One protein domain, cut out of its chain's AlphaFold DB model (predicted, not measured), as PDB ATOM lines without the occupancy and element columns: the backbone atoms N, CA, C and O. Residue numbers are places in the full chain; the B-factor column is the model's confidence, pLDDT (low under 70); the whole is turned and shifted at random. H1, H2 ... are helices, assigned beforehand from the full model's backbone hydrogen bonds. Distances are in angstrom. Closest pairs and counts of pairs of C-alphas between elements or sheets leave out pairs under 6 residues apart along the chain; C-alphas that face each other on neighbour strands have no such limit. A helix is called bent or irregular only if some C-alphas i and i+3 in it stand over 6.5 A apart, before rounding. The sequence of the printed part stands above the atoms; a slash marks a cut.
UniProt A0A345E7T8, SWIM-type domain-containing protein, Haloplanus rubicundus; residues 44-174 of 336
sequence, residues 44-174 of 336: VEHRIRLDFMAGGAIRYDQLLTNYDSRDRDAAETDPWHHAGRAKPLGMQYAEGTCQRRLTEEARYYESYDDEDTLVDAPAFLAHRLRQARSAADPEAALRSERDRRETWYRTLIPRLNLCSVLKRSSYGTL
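AT A GLANCE: This is residues 44 to 174 of the 336 residues of the protein "SWIM-type domain-containing protein" of Haloplanus rubicundus (UniProt A0A345E7T8). Two long helices, H3 and the bent H6, run side by side along the longest axis in opposite ways; H1 packs on H3, while H5 makes a hairpin with the first arm of H6, and short H4 is near H3 and H5. The loop of residues 56 to 78 and the short H2 lie toward the other end. The printed part has 131 residues with six named helices, H1 to H6 in order, and no named strand: all helix, with mostly aligned packing, at shallow tilts. It is only just loose, close to compact, with a radius of gyration of the C-alphas of 17.2 A, and elongated, 50 by 31 by 21 A.

HOW THE PARTS SIT: H1, residues 44 to 55, touches H3, residues 89 to 110, at a shallow tilt of 26 degrees, opposite ways; their closest C-alphas, of Gly 55 and Gly 90, are 3.8 A apart. H2, residues 79 to 82, touches no helix. H4, residues 115 to 119, is close to but not clearly touching H3, the closest C-alphas being Tyr 108 and Leu 118 at 6.7 A. H6, residues 138 to 165, was assigned as one helix by its hydrogen bonds but is bent: C-alphas 154 and 157 are 7.2 A apart, between arms H6a, 138 to 154, and H6b, 157 to 165. H3 touches H6a at a shallow tilt of 10 degrees, opposite ways, closest at the C-alphas of Cys 98 and Tyr 153, 5.0 A. With residues 91 to 98 alone H3 touches H6b, closest at the C-alphas of Glu 95 and Pro 158, 6.3 A. H5, residues 123 to 133, forms a helical hairpin with H6a, closest at the C-alphas of Ala 132 and Ala 141, 4.9 A. Every O i to N i+4 pair is within hydrogen-bond range in H1, H4, H5 and H6a, against 15 of 18 in H3 and 2 of 5 in H6b, where 2 of 6 O i to N i+3 pairs are; H2 is too short for an O i to N i+4 pair.

IN THESE COORDINATES: H1 begins at C-alpha 44, (220.479, 246.036, 148.707), and measures 16.0 A. H3 measures 33.2 A and is only just irregular, C-alphas 104 and 107 being 6.7 A apart. H5 measures 15.3 A, H6a 23.9 A and H6b 10.6 A, ending at C-alpha 165, (211.569, 257.296, 140.218).

THE WHOLE: The C-alphas of Asp 61 and Ala 136, the two farthest apart, are 52.0 A apart. The printed part has no cut. The link from H1 to H2 is long, 23 residues, and holds the low-confidence residues 69 to 77, under 70 in pLDDT; the mean of the printed part is 90.8.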
ATOM      1  N   VAL A  44     221.459 246.030 149.806       94.94
ATOM      2  CA  VAL A  44     220.479 246.036 148.707       94.94
ATOM      3  C   VAL A  44     220.507 247.339 147.900       94.94
ATOM      4  O   VAL A  44     220.351 247.290 146.685       94.94
ATOM      5  N   GLU A  45     220.776 248.485 148.527       96.25
ATOM      6  CA  GLU A  45     220.843 249.785 147.846       96.25
ATOM      7  C   GLU A  45     222.027 249.831 146.879       96.25
ATOM      8  O   GLU A  45     221.870 250.204 145.716       96.25
ATOM      9  N   HIS A  46     223.201 249.370 147.330       97.06
ATOM     10  CA  HIS A  46     224.385 249.235 146.473       97.06
ATOM     11  C   HIS A  46     224.120 248.304 145.284       97.06
ATOM     12  O   HIS A  46     224.461 248.647 144.156       97.06
ATOM     13  N   ARG A  47     223.478 247.149 145.515       97.88
ATOM     14  CA  ARG A  47     223.145 246.193 144.444       97.88
ATOM     15  C   ARG A  47     222.149 246.764 143.439       97.88
ATOM     16  O   ARG A  47     222.386 246.638 142.249       97.88
ATOM     17  N   ILE A  48     221.107 247.465 143.890       98.38
ATOM     18  CA  ILE A  48     220.139 248.107 142.985       98.38
ATOM     19  C   ILE A  48     220.811 249.199 142.142       98.38
ATOM     20  O   ILE A  48     220.538 249.310 140.952       98.38
ATOM     21  N   ARG A  49     221.735 249.985 142.707       98.44
ATOM     22  CA  ARG A  49     222.551 250.937 141.925       98.44
ATOM     23  C   ARG A  49     223.359 250.224 140.840       98.44
ATOM     24  O   ARG A  49     223.340 250.653 139.690       98.44
ATOM     25  N   LEU A  50     224.001 249.107 141.182       98.56
ATOM     26  CA  LEU A  50     224.745 248.275 140.231       98.56
ATOM     27  C   LEU A  50     223.838 247.618 139.174       98.56
ATOM     28  O   LEU A  50     224.241 247.487 138.023       98.56
ATOM     29  N   ASP A  51     222.607 247.252 139.532       98.69
ATOM     30  CA  ASP A  51     221.602 246.735 138.597       98.69
ATOM     31  C   ASP A  51     221.249 247.783 137.534       98.69
ATOM     32  O   ASP A  51     221.176 247.462 136.349       98.69
ATOM     33  N   PHE A  52     221.096 249.054 137.923       98.38
ATOM     34  CA  PHE A  52     220.888 250.147 136.968       98.38
ATOM     35  C   PHE A  52     222.149 250.509 136.178       98.38
ATOM     36  O   PHE A  52     222.027 250.800 134.991       98.38
ATOM     37  N   MET A  53     223.342 250.425 136.778       97.88
ATOM     38  CA  MET A  53     224.611 250.552 136.043       97.88
ATOM     39  C   MET A  53     224.700 249.510 134.917       97.88
ATOM     40  O   MET A  53     224.999 249.849 133.777       97.88
ATOM     41  N   ALA A  54     224.379 248.248 135.206       97.62
ATOM     42  CA  ALA A  54     224.411 247.170 134.218       97.62
ATOM     43  C   ALA A  54     223.219 247.174 133.248       97.62
ATOM     44  O   ALA A  54     223.294 246.600 132.164       97.62
ATOM     45  N   GLY A  55     222.103 247.786 133.644       96.50
ATOM     46  CA  GLY A  55     220.900 247.911 132.828       96.50
ATOM     47  C   GLY A  55     221.037 248.882 131.654       96.50
ATOM     48  O   GLY A  55     220.227 248.807 130.730       96.50
ATOM     49  N   GLY A  56     222.047 249.757 131.684       93.06
ATOM     50  CA  GLY A  56     222.291 250.770 130.660       93.06
ATOM     51  C   GLY A  56     221.265 251.906 130.662       93.06
ATOM     52  O   GLY A  56     220.363 251.956 131.502       93.06
ATOM     53  N   ALA A  57     221.422 252.830 129.710       92.12
ATOM     54  CA  ALA A  57     220.600 254.033 129.601       92.12
ATOM     55  C   ALA A  57     219.091 253.732 129.488       92.12
ATOM     56  O   ALA A  57     218.664 252.724 128.921       92.12
ATOM     57  N   ILE A  58     218.277 254.638 130.038       92.56
ATOM     58  CA  ILE A  58     216.815 254.527 130.058       92.56
ATOM     59  C   ILE A  58     216.238 255.551 129.094       92.56
ATOM     60  O   ILE A  58     216.443 256.753 129.261       92.56
ATOM     61  N   ARG A  59     215.470 255.078 128.117       89.50
ATOM     62  CA  ARG A  59     214.808 255.937 127.136       89.50
ATOM     63  C   ARG A  59     213.532 256.560 127.692       89.50
ATOM     64  O   ARG A  59     212.828 255.973 128.518       89.50
ATOM     65  N   TYR A  60     213.168 257.724 127.163       90.12
ATOM     66  CA  TYR A  60     211.966 258.450 127.578       90.12
ATOM     67  C   TYR A  60     210.653 257.683 127.294       90.12
ATOM     68  O   TYR A  60     209.647 257.821 128.008       90.12
ATOM     69  N   ASP A  61     210.631 256.828 126.267       90.19
ATOM     70  CA  ASP A  61     209.504 255.947 125.936       90.19
ATOM     71  C   ASP A  61     209.330 254.783 126.930       90.19
ATOM     72  O   ASP A  61     208.214 254.278 127.088       90.19
ATOM     73  N   GLN A  62     210.377 254.414 127.671       93.25
ATOM     74  CA  GLN A  62     210.317 253.402 128.728       93.25
ATOM     75  C   GLN A  62     209.757 253.955 130.045       93.25
ATOM     76  O   GLN A  62     209.399 253.182 130.930       93.25
ATOM     77  N   LEU A  63     209.659 255.275 130.217       94.44
ATOM     78  CA  LEU A  63     209.195 255.875 131.470       94.44
ATOM     79  C   LEU A  63     207.669 255.833 131.622       94.44
ATOM     80  O   LEU A  63     206.910 256.045 130.672       94.44
ATOM     81  N   LEU A  64     207.213 255.628 132.860       93.38
ATOM     82  CA  LEU A  64     205.795 255.616 133.218       93.38
ATOM     83  C   LEU A  64     205.217 257.044 133.224       93.38
ATOM     84  O   LEU A  64     205.877 257.995 133.646       93.38
ATOM     85  N   THR A  65     203.958 257.204 132.800       87.44
ATOM     86  CA  THR A  65     203.267 258.513 132.807       87.44
ATOM     87  C   THR A  65     202.308 258.646 133.993       87.44
ATOM     88  O   THR A  65     202.492 259.520 134.834       87.44
ATOM     89  N   ASN A  66     201.319 257.749 134.094       75.25
ATOM     90  CA  ASN A  66     200.187 257.857 135.029       75.25
ATOM     91  C   ASN A  66     200.222 256.805 136.149       75.25
ATOM     92  O   ASN A  66     199.180 256.349 136.605       75.25
ATOM     93  N   TYR A  67     201.411 256.374 136.574       80.44
ATOM     94  CA  TYR A  67     201.509 255.372 137.633       80.44
ATOM     95  C   TYR A  67     201.208 255.996 139.004       80.44
ATOM     96  O   TYR A  67     202.001 256.802 139.502       80.44
ATOM     97  N   ASP A  68     200.094 255.618 139.630       75.38
ATOM     98  CA  ASP A  68     199.843 255.907 141.043       75.38
ATOM     99  C   ASP A  68     200.348 254.743 141.897       75.38
ATOM    100  O   ASP A  68     199.804 253.643 141.884       75.38
ATOM    101  N   SER A  69     201.402 254.998 142.668       65.06
ATOM    102  CA  SER A  69     202.007 254.000 143.549       65.06
ATOM    103  C   SER A  69     201.131 253.641 144.756       65.06
ATOM    104  O   SER A  69     201.521 252.794 145.556       65.06
ATOM    105  N   ARG A  70     200.012 254.350 144.965       63.44
ATOM    106  CA  ARG A  70     199.070 254.136 146.074       63.44
ATOM    107  C   ARG A  70     197.822 253.360 145.663       63.44
ATOM    108  O   ARG A  70     197.056 252.980 146.548       63.44
ATOM    109  N   ASP A  71     197.623 253.129 144.368       63.47
ATOM    110  CA  ASP A  71     196.506 252.330 143.880       63.47
ATOM    111  C   ASP A  71     196.761 250.842 144.175       63.47
ATOM    112  O   ASP A  71     197.772 250.274 143.759       63.47
ATOM    113  N   ARG A  72     195.864 250.220 144.950       51.06
ATOM    114  CA  ARG A  72     195.967 248.807 145.342       51.06
ATOM    115  C   ARG A  72     195.682 247.863 144.176       51.06
ATOM    116  O   ARG A  72     196.222 246.762 144.184       51.06
ATOM    117  N   ASP A  73     194.909 248.291 143.180       46.81
ATOM    118  CA  ASP A  73     194.560 247.453 142.026       46.81
ATOM    119  C   ASP A  73     195.705 247.395 140.996       46.81
ATOM    120  O   ASP A  73     195.779 246.480 140.180       46.81
ATOM    121  N   ALA A  74     196.683 248.306 141.096       50.75
ATOM    122  CA  ALA A  74     197.937 248.249 140.343       50.75
ATOM    123  C   ALA A  74     198.922 247.176 140.867       50.75
ATOM    124  O   ALA A  74     200.041 247.072 140.358       50.75
ATOM    125  N   ALA A  75     198.549 246.409 141.902       50.91
ATOM    126  CA  ALA A  75     199.431 245.458 142.578       50.91
ATOM    127  C   ALA A  75     199.640 244.134 141.822       50.91
ATOM    128  O   ALA A  75     200.661 243.485 142.045       50.91
ATOM    129  N   GLU A  76     198.724 243.738 140.931       55.47
ATOM    130  CA  GLU A  76     198.761 242.406 140.302       55.47
ATOM    131  C   GLU A  76     199.419 242.378 138.914       55.47
ATOM    132  O   GLU A  76     199.896 241.332 138.485       55.47
ATOM    133  N   THR A  77     199.514 243.513 138.214       67.75
ATOM    134  CA  THR A  77     200.065 243.560 136.849       67.75
ATOM    135  C   THR A  77     201.294 244.450 136.754       67.75
ATOM    136  O   THR A  77     201.315 245.549 137.304       67.75
ATOM    137  N   ASP A  78     202.304 244.006 136.003       84.94
ATOM    138  CA  ASP A  78     203.492 244.804 135.703       84.94
ATOM    139  C   ASP A  78     203.118 246.178 135.088       84.94
ATOM    140  O   ASP A  78     202.511 246.209 134.011       84.94
ATOM    141  N   PRO A  79     203.481 247.321 135.717       88.00
ATOM    142  CA  PRO A  79     203.099 248.655 135.249       88.00
ATOM    143  C   PRO A  79     203.530 248.956 133.814       88.00
ATOM    144  O   PRO A  79     202.833 249.674 133.098       88.00
ATOM    145  N   TRP A  80     204.663 248.401 133.379       91.88
ATOM    146  CA  TRP A  80     205.145 248.560 132.008       91.88
ATOM    147  C   TRP A  80     204.305 247.775 131.012       91.88
ATOM    148  O   TRP A  80     203.906 248.335 129.991       91.88
ATOM    149  N   HIS A  81     203.963 246.528 131.341       88.06
ATOM    150  CA  HIS A  81     203.065 245.717 130.526       88.06
ATOM    151  C   HIS A  81     201.694 246.387 130.370       88.06
ATOM    152  O   HIS A  81     201.217 246.557 129.250       88.06
ATOM    153  N   HIS A  82     201.100 246.861 131.472       85.50
ATOM    154  CA  HIS A  82     199.826 247.587 131.441       85.50
ATOM    155  C   HIS A  82     199.905 248.873 130.603       85.50
ATOM    156  O   HIS A  82     198.979 249.203 129.865       85.50
ATOM    157  N   ALA A  83     201.028 249.590 130.678       86.69
ATOM    158  CA  ALA A  83     201.261 250.797 129.892       86.69
ATOM    159  C   ALA A  83     201.634 250.526 128.420       86.69
ATOM    160  O   ALA A  83     201.795 251.490 127.668       86.69
ATOM    161  N   GLY A  84     201.806 249.263 128.008       88.31
ATOM    162  CA  GLY A  84     202.276 248.897 126.669       88.31
ATOM    163  C   GLY A  84     203.702 249.376 126.377       88.31
ATOM    164  O   GLY A  84     203.998 249.762 125.248       88.31
ATOM    165  N   ARG A  85     204.572 249.411 127.393       90.00
ATOM    166  CA  ARG A  85     205.950 249.927 127.318       90.00
ATOM    167  C   ARG A  85     206.966 248.835 127.620       90.00
ATOM    168  O   ARG A  85     206.694 247.911 128.379       90.00
ATOM    169  N   ALA A  86     208.170 248.983 127.077       92.69
ATOM    170  CA  ALA A  86     209.295 248.147 127.471       92.69
ATOM    171  C   ALA A  86     209.781 248.543 128.873       92.69
ATOM    172  O   ALA A  86     210.040 249.718 129.136       92.69
ATOM    173  N   LYS A  87     209.925 247.559 129.765       95.38
ATOM    174  CA  LYS A  87     210.504 247.758 131.097       95.38
ATOM    175  C   LYS A  87     212.024 247.963 130.992       95.38
ATOM    176  O   LYS A  87     212.678 247.134 130.352       95.38
ATOM    177  N   PRO A  88     212.609 248.997 131.632       96.38
ATOM    178  CA  PRO A  88     214.058 249.169 131.699       96.38
ATOM    179  C   PRO A  88     214.760 247.917 132.229       96.38
ATOM    180  O   PRO A  88     214.299 247.311 133.198       96.38
ATOM    181  N   LEU A  89     215.889 247.535 131.633       97.06
ATOM    182  CA  LEU A  89     216.608 246.323 132.034       97.06
ATOM    183  C   LEU A  89     217.104 246.406 133.487       97.06
ATOM    184  O   LEU A  89     216.942 245.455 134.245       97.06
ATOM    185  N   GLY A  90     217.590 247.577 133.913       97.81
ATOM    186  CA  GLY A  90     217.987 247.807 135.307       97.81
ATOM    187  C   GLY A  90     216.843 247.618 136.310       97.81
ATOM    188  O   GLY A  90     217.067 247.118 137.408       97.81
ATOM    189  N   MET A  91     215.597 247.919 135.917       97.44
ATOM    190  CA  MET A  91     214.418 247.645 136.748       97.44
ATOM    191  C   MET A  91     214.170 246.136 136.896       97.44
ATOM    192  O   MET A  91     213.864 245.678 137.992       97.44
ATOM    193  N   GLN A  92     214.337 245.360 135.820       97.25
ATOM    194  CA  GLN A  92     214.194 243.897 135.866       97.25
ATOM    195  C   GLN A  92     215.251 243.264 136.778       97.25
ATOM    196  O   GLN A  92     214.931 242.425 137.618       97.25
ATOM    197  N   TYR A  93     216.505 243.707 136.668       98.31
ATOM    198  CA  TYR A  93     217.572 243.265 137.566       98.31
ATOM    199  C   TYR A  93     217.297 243.642 139.025       98.31
ATOM    200  O   TYR A  93     217.457 242.797 139.904       98.31
ATOM    201  N   ALA A  94     216.806 244.858 139.284       98.00
ATOM    202  CA  ALA A  94     216.453 245.305 140.631       98.00
ATOM    203  C   ALA A  94     215.305 244.484 141.252       98.00
ATOM    204  O   ALA A  94     215.355 244.169 142.445       98.00
ATOM    205  N   GLU A  95     214.295 244.096 140.464       96.12
ATOM    206  CA  GLU A  95     213.239 243.163 140.892       96.12
ATOM    207  C   GLU A  95     213.840 241.800 141.281       96.12
ATOM    208  O   GLU A  95     213.564 241.297 142.374       96.12
ATOM    209  N   GLY A  96     214.741 241.253 140.456       96.38
ATOM    210  CA  GLY A  96     215.449 240.009 140.766       96.38
ATOM    211  C   GLY A  96     216.318 240.122 142.023       96.38
ATOM    212  O   GLY A  96     216.336 239.222 142.862       96.38
ATOM    213  N   THR A  97     216.994 241.256 142.218       97.31
ATOM    214  CA  THR A  97     217.776 241.532 143.430       97.31
ATOM    215  C   THR A  97     216.890 241.563 144.669       97.31
ATOM    216  O   THR A  97     217.268 240.981 145.684       97.31
ATOM    217  N   CYS A  98     215.702 242.171 144.607       96.19
ATOM    218  CA  CYS A  98     214.759 242.166 145.727       96.19
ATOM    219  C   CYS A  98     214.300 240.743 146.083       96.19
ATOM    220  O   CYS A  98     214.278 240.387 147.261       96.19
ATOM    221  N   GLN A  99     213.997 239.910 145.084       93.81
ATOM    222  CA  GLN A  99     213.612 238.510 145.296       93.81
ATOM    223  C   GLN A  99     214.743 237.698 145.937       93.81
ATOM    224  O   GLN A  99     214.528 237.038 146.954       93.81
ATOM    225  N   ARG A 100     215.963 237.781 145.395       94.38
ATOM    226  CA  ARG A 100     217.123 237.076 145.960       94.38
ATOM    227  C   ARG A 100     217.421 237.530 147.378       94.38
ATOM    228  O   ARG A 100     217.668 236.691 148.234       94.38
ATOM    229  N   ARG A 101     217.354 238.839 147.651       93.69
ATOM    230  CA  ARG A 101     217.562 239.378 149.003       93.69
ATOM    231  C   ARG A 101     216.562 238.835 150.003       93.69
ATOM    232  O   ARG A 101     216.965 238.486 151.106       93.69
ATOM    233  N   LEU A 102     215.301 238.697 149.606       92.12
ATOM    234  CA  LEU A 102     214.303 238.086 150.468       92.12
ATOM    235  C   LEU A 102     214.683 236.644 150.859       92.12
ATOM    236  O   LEU A 102     214.572 236.276 152.026       92.12
ATOM    237  N   THR A 103     215.169 235.845 149.908       92.31
ATOM    238  CA  THR A 103     215.629 234.473 150.174       92.31
ATOM    239  C   THR A 103     216.921 234.442 150.994       92.31
ATOM    240  O   THR A 103     217.022 233.686 151.955       92.31
ATOM    241  N   GLU A 104     217.908 235.272 150.645       92.38
ATOM    242  CA  GLU A 104     219.202 235.363 151.336       92.38
ATOM    243  C   GLU A 104     219.040 235.761 152.808       92.38
ATOM    244  O   GLU A 104     219.734 235.223 153.671       92.38
ATOM    245  N   GLU A 105     218.130 236.693 153.105       94.50
ATOM    246  CA  GLU A 105     217.917 237.193 154.465       94.50
ATOM    247  C   GLU A 105     217.085 236.244 155.341       94.50
ATOM    248  O   GLU A 105     217.117 236.373 156.565       94.50
ATOM    249  N   ALA A 106     216.395 235.252 154.760       92.94
ATOM    250  CA  ALA A 106     215.553 234.304 155.499       92.94
ATOM    251  C   ALA A 106     216.322 233.577 156.618       92.94
ATOM    252  O   ALA A 106     215.803 233.425 157.724       92.94
ATOM    253  N   ARG A 107     217.590 233.225 156.363       93.62
ATOM    254  CA  ARG A 107     218.468 232.542 157.328       93.62
ATOM    255  C   ARG A 107     218.662 233.318 158.636       93.62
ATOM    256  O   ARG A 107     218.813 232.710 159.688       93.62
ATOM    257  N   TYR A 108     218.636 234.652 158.594       95.19
ATOM    258  CA  TYR A 108     218.851 235.470 159.793       95.19
ATOM    259  C   TYR A 108     217.643 235.446 160.731       95.19
ATOM    260  O   TYR A 108     217.798 235.628 161.933       95.19
ATOM    261  N   TYR A 109     216.443 235.194 160.203       94.12
ATOM    262  CA  TYR A 109     215.247 235.008 161.027       94.12
ATOM    263  C   TYR A 109     215.226 233.638 161.709       94.12
ATOM    264  O   TYR A 109     214.649 233.508 162.785       94.12
ATOM    265  N   GLU A 110     215.838 232.625 161.092       91.50
ATOM    266  CA  GLU A 110     215.942 231.269 161.647       91.50
ATOM    267  C   GLU A 110     216.994 231.186 162.760       91.50
ATOM    268  O   GLU A 110     216.772 230.492 163.748       91.50
ATOM    269  N   SER A 111     218.081 231.951 162.630       92.12
ATOM    270  CA  SER A 111     219.199 232.008 163.584       92.12
ATOM    271  C   SER A 111     219.300 233.365 164.295       92.12
ATOM    272  O   SER A 111     220.391 233.882 164.519       92.12
ATOM    273  N   TYR A 112     218.164 233.990 164.615       91.31
ATOM    274  CA  TYR A 112     218.122 235.350 165.179       91.31
ATOM    275  C   TYR A 112     218.733 235.464 166.591       91.31
ATOM    276  O   TYR A 112     218.961 236.568 167.092       91.31
ATOM    277  N   ASP A 113     218.927 234.339 167.278       90.62
ATOM    278  CA  ASP A 113     219.530 234.245 168.603       90.62
ATOM    279  C   ASP A 113     221.056 234.077 168.564       90.62
ATOM    280  O   ASP A 113     221.709 234.359 169.572       90.62
ATOM    281  N   ASP A 114     221.620 233.722 167.409       92.62
ATOM    282  CA  ASP A 114     223.054 233.560 167.183       92.62
ATOM    283  C   ASP A 114     223.719 234.878 166.748       92.62
ATOM    284  O   ASP A 114     223.559 235.346 165.618       92.62
ATOM    285  N   GLU A 115     224.498 235.487 167.648       91.94
ATOM    286  CA  GLU A 115     225.215 236.731 167.344       91.94
ATOM    287  C   GLU A 115     226.253 236.570 166.235       91.94
ATOM    288  O   GLU A 115     226.423 237.509 165.461       91.94
ATOM    289  N   ASP A 116     226.900 235.406 166.112       91.31
ATOM    290  CA  ASP A 116     227.906 235.191 165.069       91.31
ATOM    291  C   ASP A 116     227.245 235.254 163.683       91.31
ATOM    292  O   ASP A 116     227.773 235.878 162.763       91.31
ATOM    293  N   THR A 117     226.029 234.713 163.554       90.31
ATOM    294  CA  THR A 117     225.213 234.838 162.338       90.31
ATOM    295  C   THR A 117     224.751 236.281 162.085       90.31
ATOM    296  O   THR A 117     224.700 236.722 160.934       90.31
ATOM    297  N   LEU A 118     224.417 237.048 163.130       90.81
ATOM    298  CA  LEU A 118     223.957 238.436 162.988       90.81
ATOM    299  C   LEU A 118     225.065 239.431 162.620       90.81
ATOM    300  O   LEU A 118     224.742 240.509 162.120       90.81
ATOM    301  N   VAL A 119     226.343 239.101 162.835       87.94
ATOM    302  CA  VAL A 119     227.475 239.924 162.363       87.94
ATOM    303  C   VAL A 119     227.463 240.056 160.838       87.94
ATOM    304  O   VAL A 119     227.764 241.126 160.317       87.94
ATOM    305  N   ASP A 120     227.039 239.007 160.130       88.56
ATOM    306  CA  ASP A 120     226.967 238.988 158.666       88.56
ATOM    307  C   ASP A 120     225.648 239.557 158.112       88.56
ATOM    308  O   ASP A 120     225.446 239.589 156.893       88.56
ATOM    309  N   ALA A 121     224.696 239.943 158.966       91.75
ATOM    310  CA  ALA A 121     223.426 240.521 158.537       91.75
ATOM    311  C   ALA A 121     223.578 242.020 158.217       91.75
ATOM    312  O   ALA A 121     224.396 242.709 158.828       91.75
ATOM    313  N   PRO A 122     222.759 242.581 157.304       91.62
ATOM    314  CA  PRO A 122     222.676 244.029 157.135       91.62
ATOM    315  C   PRO A 122     222.453 244.726 158.480       91.62
ATOM    316  O   PRO A 122     221.592 244.302 159.248       91.62
ATOM    317  N   ALA A 123     223.200 245.798 158.761       89.44
ATOM    318  CA  ALA A 123     223.237 246.417 160.089       89.44
ATOM    319  C   ALA A 123     221.844 246.780 160.631       89.44
ATOM    320  O   ALA A 123     221.537 246.516 161.796       89.44
ATOM    321  N   PHE A 124     220.973 247.315 159.767       89.69
ATOM    322  CA  PHE A 124     219.590 247.603 160.126       89.69
ATOM    323  C   PHE A 124     218.832 246.322 160.503       89.69
ATOM    324  O   PHE A 124     218.248 246.257 161.583       89.69
ATOM    325  N   LEU A 125     218.877 245.281 159.664       93.06
ATOM    326  CA  LEU A 125     218.239 243.994 159.958       93.06
ATOM    327  C   LEU A 125     218.780 243.379 161.258       93.06
ATOM    328  O   LEU A 125     217.988 243.010 162.122       93.06
ATOM    329  N   ALA A 126     220.102 243.330 161.437       93.69
ATOM    330  CA  ALA A 126     220.744 242.803 162.640       93.69
ATOM    331  C   ALA A 126     220.223 243.503 163.904       93.69
ATOM    332  O   ALA A 126     219.815 242.854 164.869       93.69
ATOM    333  N   HIS A 127     220.164 244.837 163.888       93.12
ATOM    334  CA  HIS A 127     219.614 245.621 164.990       93.12
ATOM    335  C   HIS A 127     218.137 245.294 165.256       93.12
ATOM    336  O   HIS A 127     217.745 245.074 166.403       93.12
ATOM    337  N   ARG A 128     217.310 245.192 164.209       94.06
ATOM    338  CA  ARG A 128     215.886 244.844 164.349       94.06
ATOM    339  C   ARG A 128     215.674 243.438 164.905       94.06
ATOM    340  O   ARG A 128     214.788 243.253 165.736       94.06
ATOM    341  N   LEU A 129     216.503 242.472 164.517       95.56
ATOM    342  CA  LEU A 129     216.466 241.112 165.060       95.56
ATOM    343  C   LEU A 129     216.878 241.082 166.538       95.56
ATOM    344  O   LEU A 129     216.201 240.445 167.343       95.56
ATOM    345  N   ARG A 130     217.897 241.856 166.939       95.06
ATOM    346  CA  ARG A 130     218.258 242.030 168.361       95.06
ATOM    347  C   ARG A 130     217.130 242.666 169.175       95.06
ATOM    348  O   ARG A 130     216.860 242.225 170.296       95.06
ATOM    349  N   GLN A 131     216.444 243.668 168.621       94.81
ATOM    350  CA  GLN A 131     215.261 244.268 169.247       94.81
ATOM    351  C   GLN A 131     214.123 243.252 169.390       94.81
ATOM    352  O   GLN A 131     213.537 243.145 170.466       94.81
ATOM    353  N   ALA A 132     213.841 242.473 168.343       95.81
ATOM    354  CA  ALA A 132     212.821 241.430 168.377       95.81
ATOM    355  C   ALA A 132     213.145 240.355 169.424       95.81
ATOM    356  O   ALA A 132     212.282 240.012 170.228       95.81
ATOM    357  N   ARG A 133     214.403 239.904 169.502       94.88
ATOM    358  CA  ARG A 133     214.880 238.961 170.530       94.88
ATOM    359  C   ARG A 133     214.652 239.467 171.953       94.88
ATOM    360  O   ARG A 133     214.388 238.675 172.850       94.88
ATOM    361  N   SER A 134     214.769 240.777 172.155       94.62
ATOM    362  CA  SER A 134     214.660 241.422 173.468       94.62
ATOM    363  C   SER A 134     213.223 241.836 173.821       94.62
ATOM    364  O   SER A 134     212.989 242.406 174.888       94.62
ATOM    365  N   ALA A 135     212.257 241.588 172.932       96.19
ATOM    366  CA  ALA A 135     210.855 241.927 173.141       96.19
ATOM    367  C   ALA A 135     210.177 240.989 174.156       96.19
ATOM    368  O   ALA A 135     210.637 239.882 174.424       96.19
ATOM    369  N   ALA A 136     209.031 241.419 174.693       96.75
ATOM    370  CA  ALA A 136     208.233 240.602 175.612       96.75
ATOM    371  C   ALA A 136     207.682 239.316 174.959       96.75
ATOM    372  O   ALA A 136     207.506 238.310 175.642       96.75
ATOM    373  N   ASP A 137     207.424 239.361 173.650       96.88
ATOM    374  CA  ASP A 137     207.052 238.217 172.812       96.88
ATOM    375  C   ASP A 137     207.967 238.198 171.571       96.88
ATOM    376  O   ASP A 137     207.659 238.853 170.564       96.88
ATOM    377  N   PRO A 138     209.125 237.511 171.647       96.00
ATOM    378  CA  PRO A 138     210.087 237.473 170.551       96.00
ATOM    379  C   PRO A 138     209.529 236.861 169.265       96.00
ATOM    380  O   PRO A 138     209.789 237.376 168.180       96.00
ATOM    381  N   GLU A 139     208.714 235.807 169.358       94.50
ATOM    382  CA  GLU A 139     208.156 235.124 168.185       94.50
ATOM    383  C   GLU A 139     207.187 236.021 167.406       94.50
ATOM    384  O   GLU A 139     207.186 236.039 166.170       94.50
ATOM    385  N   ALA A 140     206.340 236.785 168.102       96.62
ATOM    386  CA  ALA A 140     205.482 237.771 167.452       96.62
ATOM    387  C   ALA A 140     206.293 238.930 166.847       96.62
ATOM    388  O   ALA A 140     206.000 239.359 165.728       96.62
ATOM    389  N   ALA A 141     207.324 239.415 167.548       97.00
ATOM    390  CA  ALA A 141     208.176 240.500 167.063       97.00
ATOM    391  C   ALA A 141     208.962 240.107 165.800       97.00
ATOM    392  O   ALA A 141     209.018 240.887 164.849       97.00
ATOM    393  N   LEU A 142     209.499 238.884 165.750       96.62
ATOM    394  CA  LEU A 142     210.207 238.351 164.583       96.62
ATOM    395  C   LEU A 142     209.289 238.181 163.378       96.62
ATOM    396  O   LEU A 142     209.660 238.587 162.280       96.62
ATOM    397  N   ARG A 143     208.084 237.627 163.572       96.06
ATOM    398  CA  ARG A 143     207.090 237.515 162.490       96.06
ATOM    399  C   ARG A 143     206.738 238.883 161.917       96.06
ATOM    400  O   ARG A 143     206.766 239.054 160.706       96.06
ATOM    401  N   SER A 144     206.508 239.871 162.779       96.50
ATOM    402  CA  SER A 144     206.230 241.248 162.360       96.50
ATOM    403  C   SER A 144     207.387 241.871 161.568       96.50
ATOM    404  O   SER A 144     207.166 242.501 160.533       96.50
ATOM    405  N   GLU A 145     208.638 241.678 162.006       95.81
ATOM    406  CA  GLU A 145     209.800 242.194 161.271       95.81
ATOM    407  C   GLU A 145     210.015 241.459 159.942       95.81
ATOM    408  O   GLU A 145     210.358 242.092 158.943       95.81
ATOM    409  N   ARG A 146     209.764 240.147 159.896       95.81
ATOM    410  CA  ARG A 146     209.791 239.365 158.656       95.81
ATOM    411  C   ARG A 146     208.744 239.867 157.666       95.81
ATOM    412  O   ARG A 146     209.101 240.190 156.538       95.81
ATOM    413  N   ASP A 147     207.495 240.028 158.098       95.75
ATOM    414  CA  ASP A 147     206.403 240.549 157.263       95.75
ATOM    415  C   ASP A 147     206.726 241.953 156.733       95.75
ATOM    416  O   ASP A 147     206.496 242.278 155.563       95.75
ATOM    417  N   ARG A 148     207.313 242.802 157.584       93.94
ATOM    418  CA  ARG A 148     207.770 244.141 157.207       93.94
ATOM    419  C   ARG A 148     208.857 244.085 156.132       93.94
ATOM    420  O   ARG A 148     208.754 244.821 155.148       93.94
ATOM    421  N   ARG A 149     209.882 243.246 156.297       93.81
ATOM    422  CA  ARG A 149     210.995 243.115 155.343       93.81
ATOM    423  C   ARG A 149     210.545 242.470 154.030       93.81
ATOM    424  O   ARG A 149     210.901 242.953 152.958       93.81
ATOM    425  N   GLU A 150     209.654 241.482 154.094       94.62
ATOM    426  CA  GLU A 150     208.951 240.926 152.931       94.62
ATOM    427  C   GLU A 150     208.184 242.013 152.168       94.62
ATOM    428  O   GLU A 150     208.289 242.113 150.943       94.62
ATOM    429  N   THR A 151     207.476 242.887 152.886       94.19
ATOM    430  CA  THR A 151     206.751 244.020 152.293       94.19
ATOM    431  C   THR A 151     207.701 245.011 151.612       94.19
ATOM    432  O   THR A 151     207.355 245.571 150.567       94.19
ATOM    433  N   TRP A 152     208.907 245.226 152.152       94.44
ATOM    434  CA  TRP A 152     209.913 246.083 151.513       94.44
ATOM    435  C   TRP A 152     210.307 245.543 150.143       94.44
ATOM    436  O   TRP A 152     210.205 246.275 149.159       94.44
ATOM    437  N   TYR A 153     210.702 244.271 150.072       95.19
ATOM    438  CA  TYR A 153     211.217 243.677 148.840       95.19
ATOM    439  C   TYR A 153     210.145 243.374 147.805       95.19
ATOM    440  O   TYR A 153     210.389 243.561 146.617       95.19
ATOM    441  N   ARG A 154     208.953 242.945 148.223       91.88
ATOM    442  CA  ARG A 154     207.871 242.619 147.284       91.88
ATOM    443  C   ARG A 154     207.131 243.852 146.778       91.88
ATOM    444  O   ARG A 154     206.656 243.857 145.645       91.88
ATOM    445  N   THR A 155     207.038 244.897 147.601       90.31
ATOM    446  CA  THR A 155     206.124 246.011 147.330       90.31
ATOM    447  C   THR A 155     206.814 247.364 147.411       90.31
ATOM    448  O   THR A 155     206.847 248.092 146.421       90.31
ATOM    449  N   LEU A 156     207.361 247.751 148.566       93.44
ATOM    450  CA  LEU A 156     207.742 249.154 148.776       93.44
ATOM    451  C   LEU A 156     208.918 249.589 147.897       93.44
ATOM    452  O   LEU A 156     208.856 250.664 147.304       93.44
ATOM    453  N   ILE A 157     209.957 248.760 147.773       95.31
ATOM    454  CA  ILE A 157     211.123 249.074 146.947       95.31
ATOM    455  C   ILE A 157     210.740 249.066 145.457       95.31
ATOM    456  O   ILE A 157     210.815 250.132 144.838       95.31
ATOM    457  N   PRO A 158     210.247 247.963 144.857       93.38
ATOM    458  CA  PRO A 158     209.996 247.949 143.416       93.38
ATOM    459  C   PRO A 158     208.854 248.885 143.003       93.38
ATOM    460  O   PRO A 158     208.970 249.622 142.022       93.38
ATOM    461  N   ARG A 159     207.746 248.891 143.754       88.94
ATOM    462  CA  ARG A 159     206.504 249.574 143.357       88.94
ATOM    463  C   ARG A 159     206.442 251.010 143.862       88.94
ATOM    464  O   ARG A 159     206.180 251.921 143.085       88.94
ATOM    465  N   LEU A 160     206.699 251.256 145.146       90.75
ATOM    466  CA  LEU A 160     206.548 252.612 145.687       90.75
ATOM    467  C   LEU A 160     207.789 253.477 145.466       90.75
ATOM    468  O   LEU A 160     207.640 254.678 145.227       90.75
ATOM    469  N   ASN A 161     208.993 252.904 145.516       95.00
ATOM    470  CA  ASN A 161     210.227 253.643 145.277       95.00
ATOM    471  C   ASN A 161     210.611 253.668 143.791       95.00
ATOM    472  O   ASN A 161     210.523 254.733 143.177       95.00
ATOM    473  N   LEU A 162     210.993 252.534 143.196       96.19
ATOM    474  CA  LEU A 162     211.595 252.507 141.857       96.19
ATOM    475  C   LEU A 162     210.619 252.937 140.752       96.19
ATOM    476  O   LEU A 162     210.963 253.803 139.950       96.19
ATOM    477  N   CYS A 163     209.371 252.455 140.750       93.94
ATOM    478  CA  CYS A 163     208.374 252.928 139.775       93.94
ATOM    479  C   CYS A 163     208.040 254.423 139.940       93.94
ATOM    480  O   CYS A 163     207.667 255.072 138.969       93.94
ATOM    481  N   SER A 164     208.171 255.000 141.142       92.06
ATOM    482  CA  SER A 164     208.003 256.450 141.343       92.06
ATOM    483  C   SER A 164     209.176 257.262 140.802       92.06
ATOM    484  O   SER A 164     208.985 258.387 140.335       92.06
ATOM    485  N   VAL A 165     210.384 256.703 140.846       95.31
ATOM    486  CA  VAL A 165     211.569 257.296 140.218       95.31
ATOM    487  C   VAL A 165     211.459 257.213 138.690       95.31
ATOM    488  O   VAL A 165     211.673 258.217 138.014       95.31
ATOM    489  N   LEU A 166     211.028 256.070 138.150       95.81
ATOM    490  CA  LEU A 166     210.918 255.772 136.713       95.81
ATOM    491  C   LEU A 166     209.666 256.371 136.043       95.81
ATOM    492  O   LEU A 166     208.989 255.732 135.234       95.81
ATOM    493  N   LYS A 167     209.364 257.628 136.368       94.06
ATOM    494  CA  LYS A 167     208.285 258.411 135.754       94.06
ATOM    495  C   LYS A 167     208.838 259.502 134.857       94.06
ATOM    496  O   LYS A 167     209.871 260.101 135.161       94.06
ATOM    497  N   ARG A 168     208.069 259.860 133.829       93.06
ATOM    498  CA  ARG A 168     208.327 261.044 132.993       93.06
ATOM    499  C   ARG A 168     208.377 262.330 133.817       93.06
ATOM    500  O   ARG A 168     209.243 263.164 133.610       93.06
ATOM    501  N   SER A 169     207.506 262.446 134.817       91.94
ATOM    502  CA  SER A 169     207.479 263.572 135.759       91.94
ATOM    503  C   SER A 169     208.576 263.534 136.833       91.94
ATOM    504  O   SER A 169     208.640 264.437 137.665       91.94
ATOM    505  N   SER A 170     209.421 262.497 136.851       93.50
ATOM    506  CA  SER A 170     210.490 262.305 137.834       93.50
ATOM    507  C   SER A 170     211.846 262.185 137.143       93.50
ATOM    508  O   SER A 170     212.437 263.213 136.830       93.50
ATOM    509  N   TYR A 171     212.351 260.976 136.868       94.25
ATOM    510  CA  TYR A 171     213.604 260.801 136.129       94.25
ATOM    511  C   TYR A 171     213.547 261.403 134.718       94.25
ATOM    512  O   TYR A 171     214.535 261.963 134.258       94.25
ATOM    513  N   GLY A 172     212.372 261.402 134.082       92.38
ATOM    514  CA  GLY A 172     212.178 262.032 132.774       92.38
ATOM    515  C   GLY A 172     212.426 263.540 132.744       92.38
ATOM    516  O   GLY A 172     212.570 264.092 131.667       92.38
ATOM    517  N   THR A 173     212.515 264.219 133.895       91.44
ATOM    518  CA  THR A 173     212.905 265.638 133.941       91.44
ATOM    519  C   THR A 173     214.418 265.847 133.845       91.44
ATOM    520  O   THR A 173     214.865 266.986 133.946       91.44
ATOM    521  N   LEU A 174     215.207 264.770 133.823       90.69
ATOM    522  CA  LEU A 174     216.672 264.802 133.770       90.69
ATOM    523  C   LEU A 174     217.217 264.388 132.400       90.69
ATOM    524  O   LEU A 174     218.420 264.495 132.190       90.69
TER     525      LEU A 174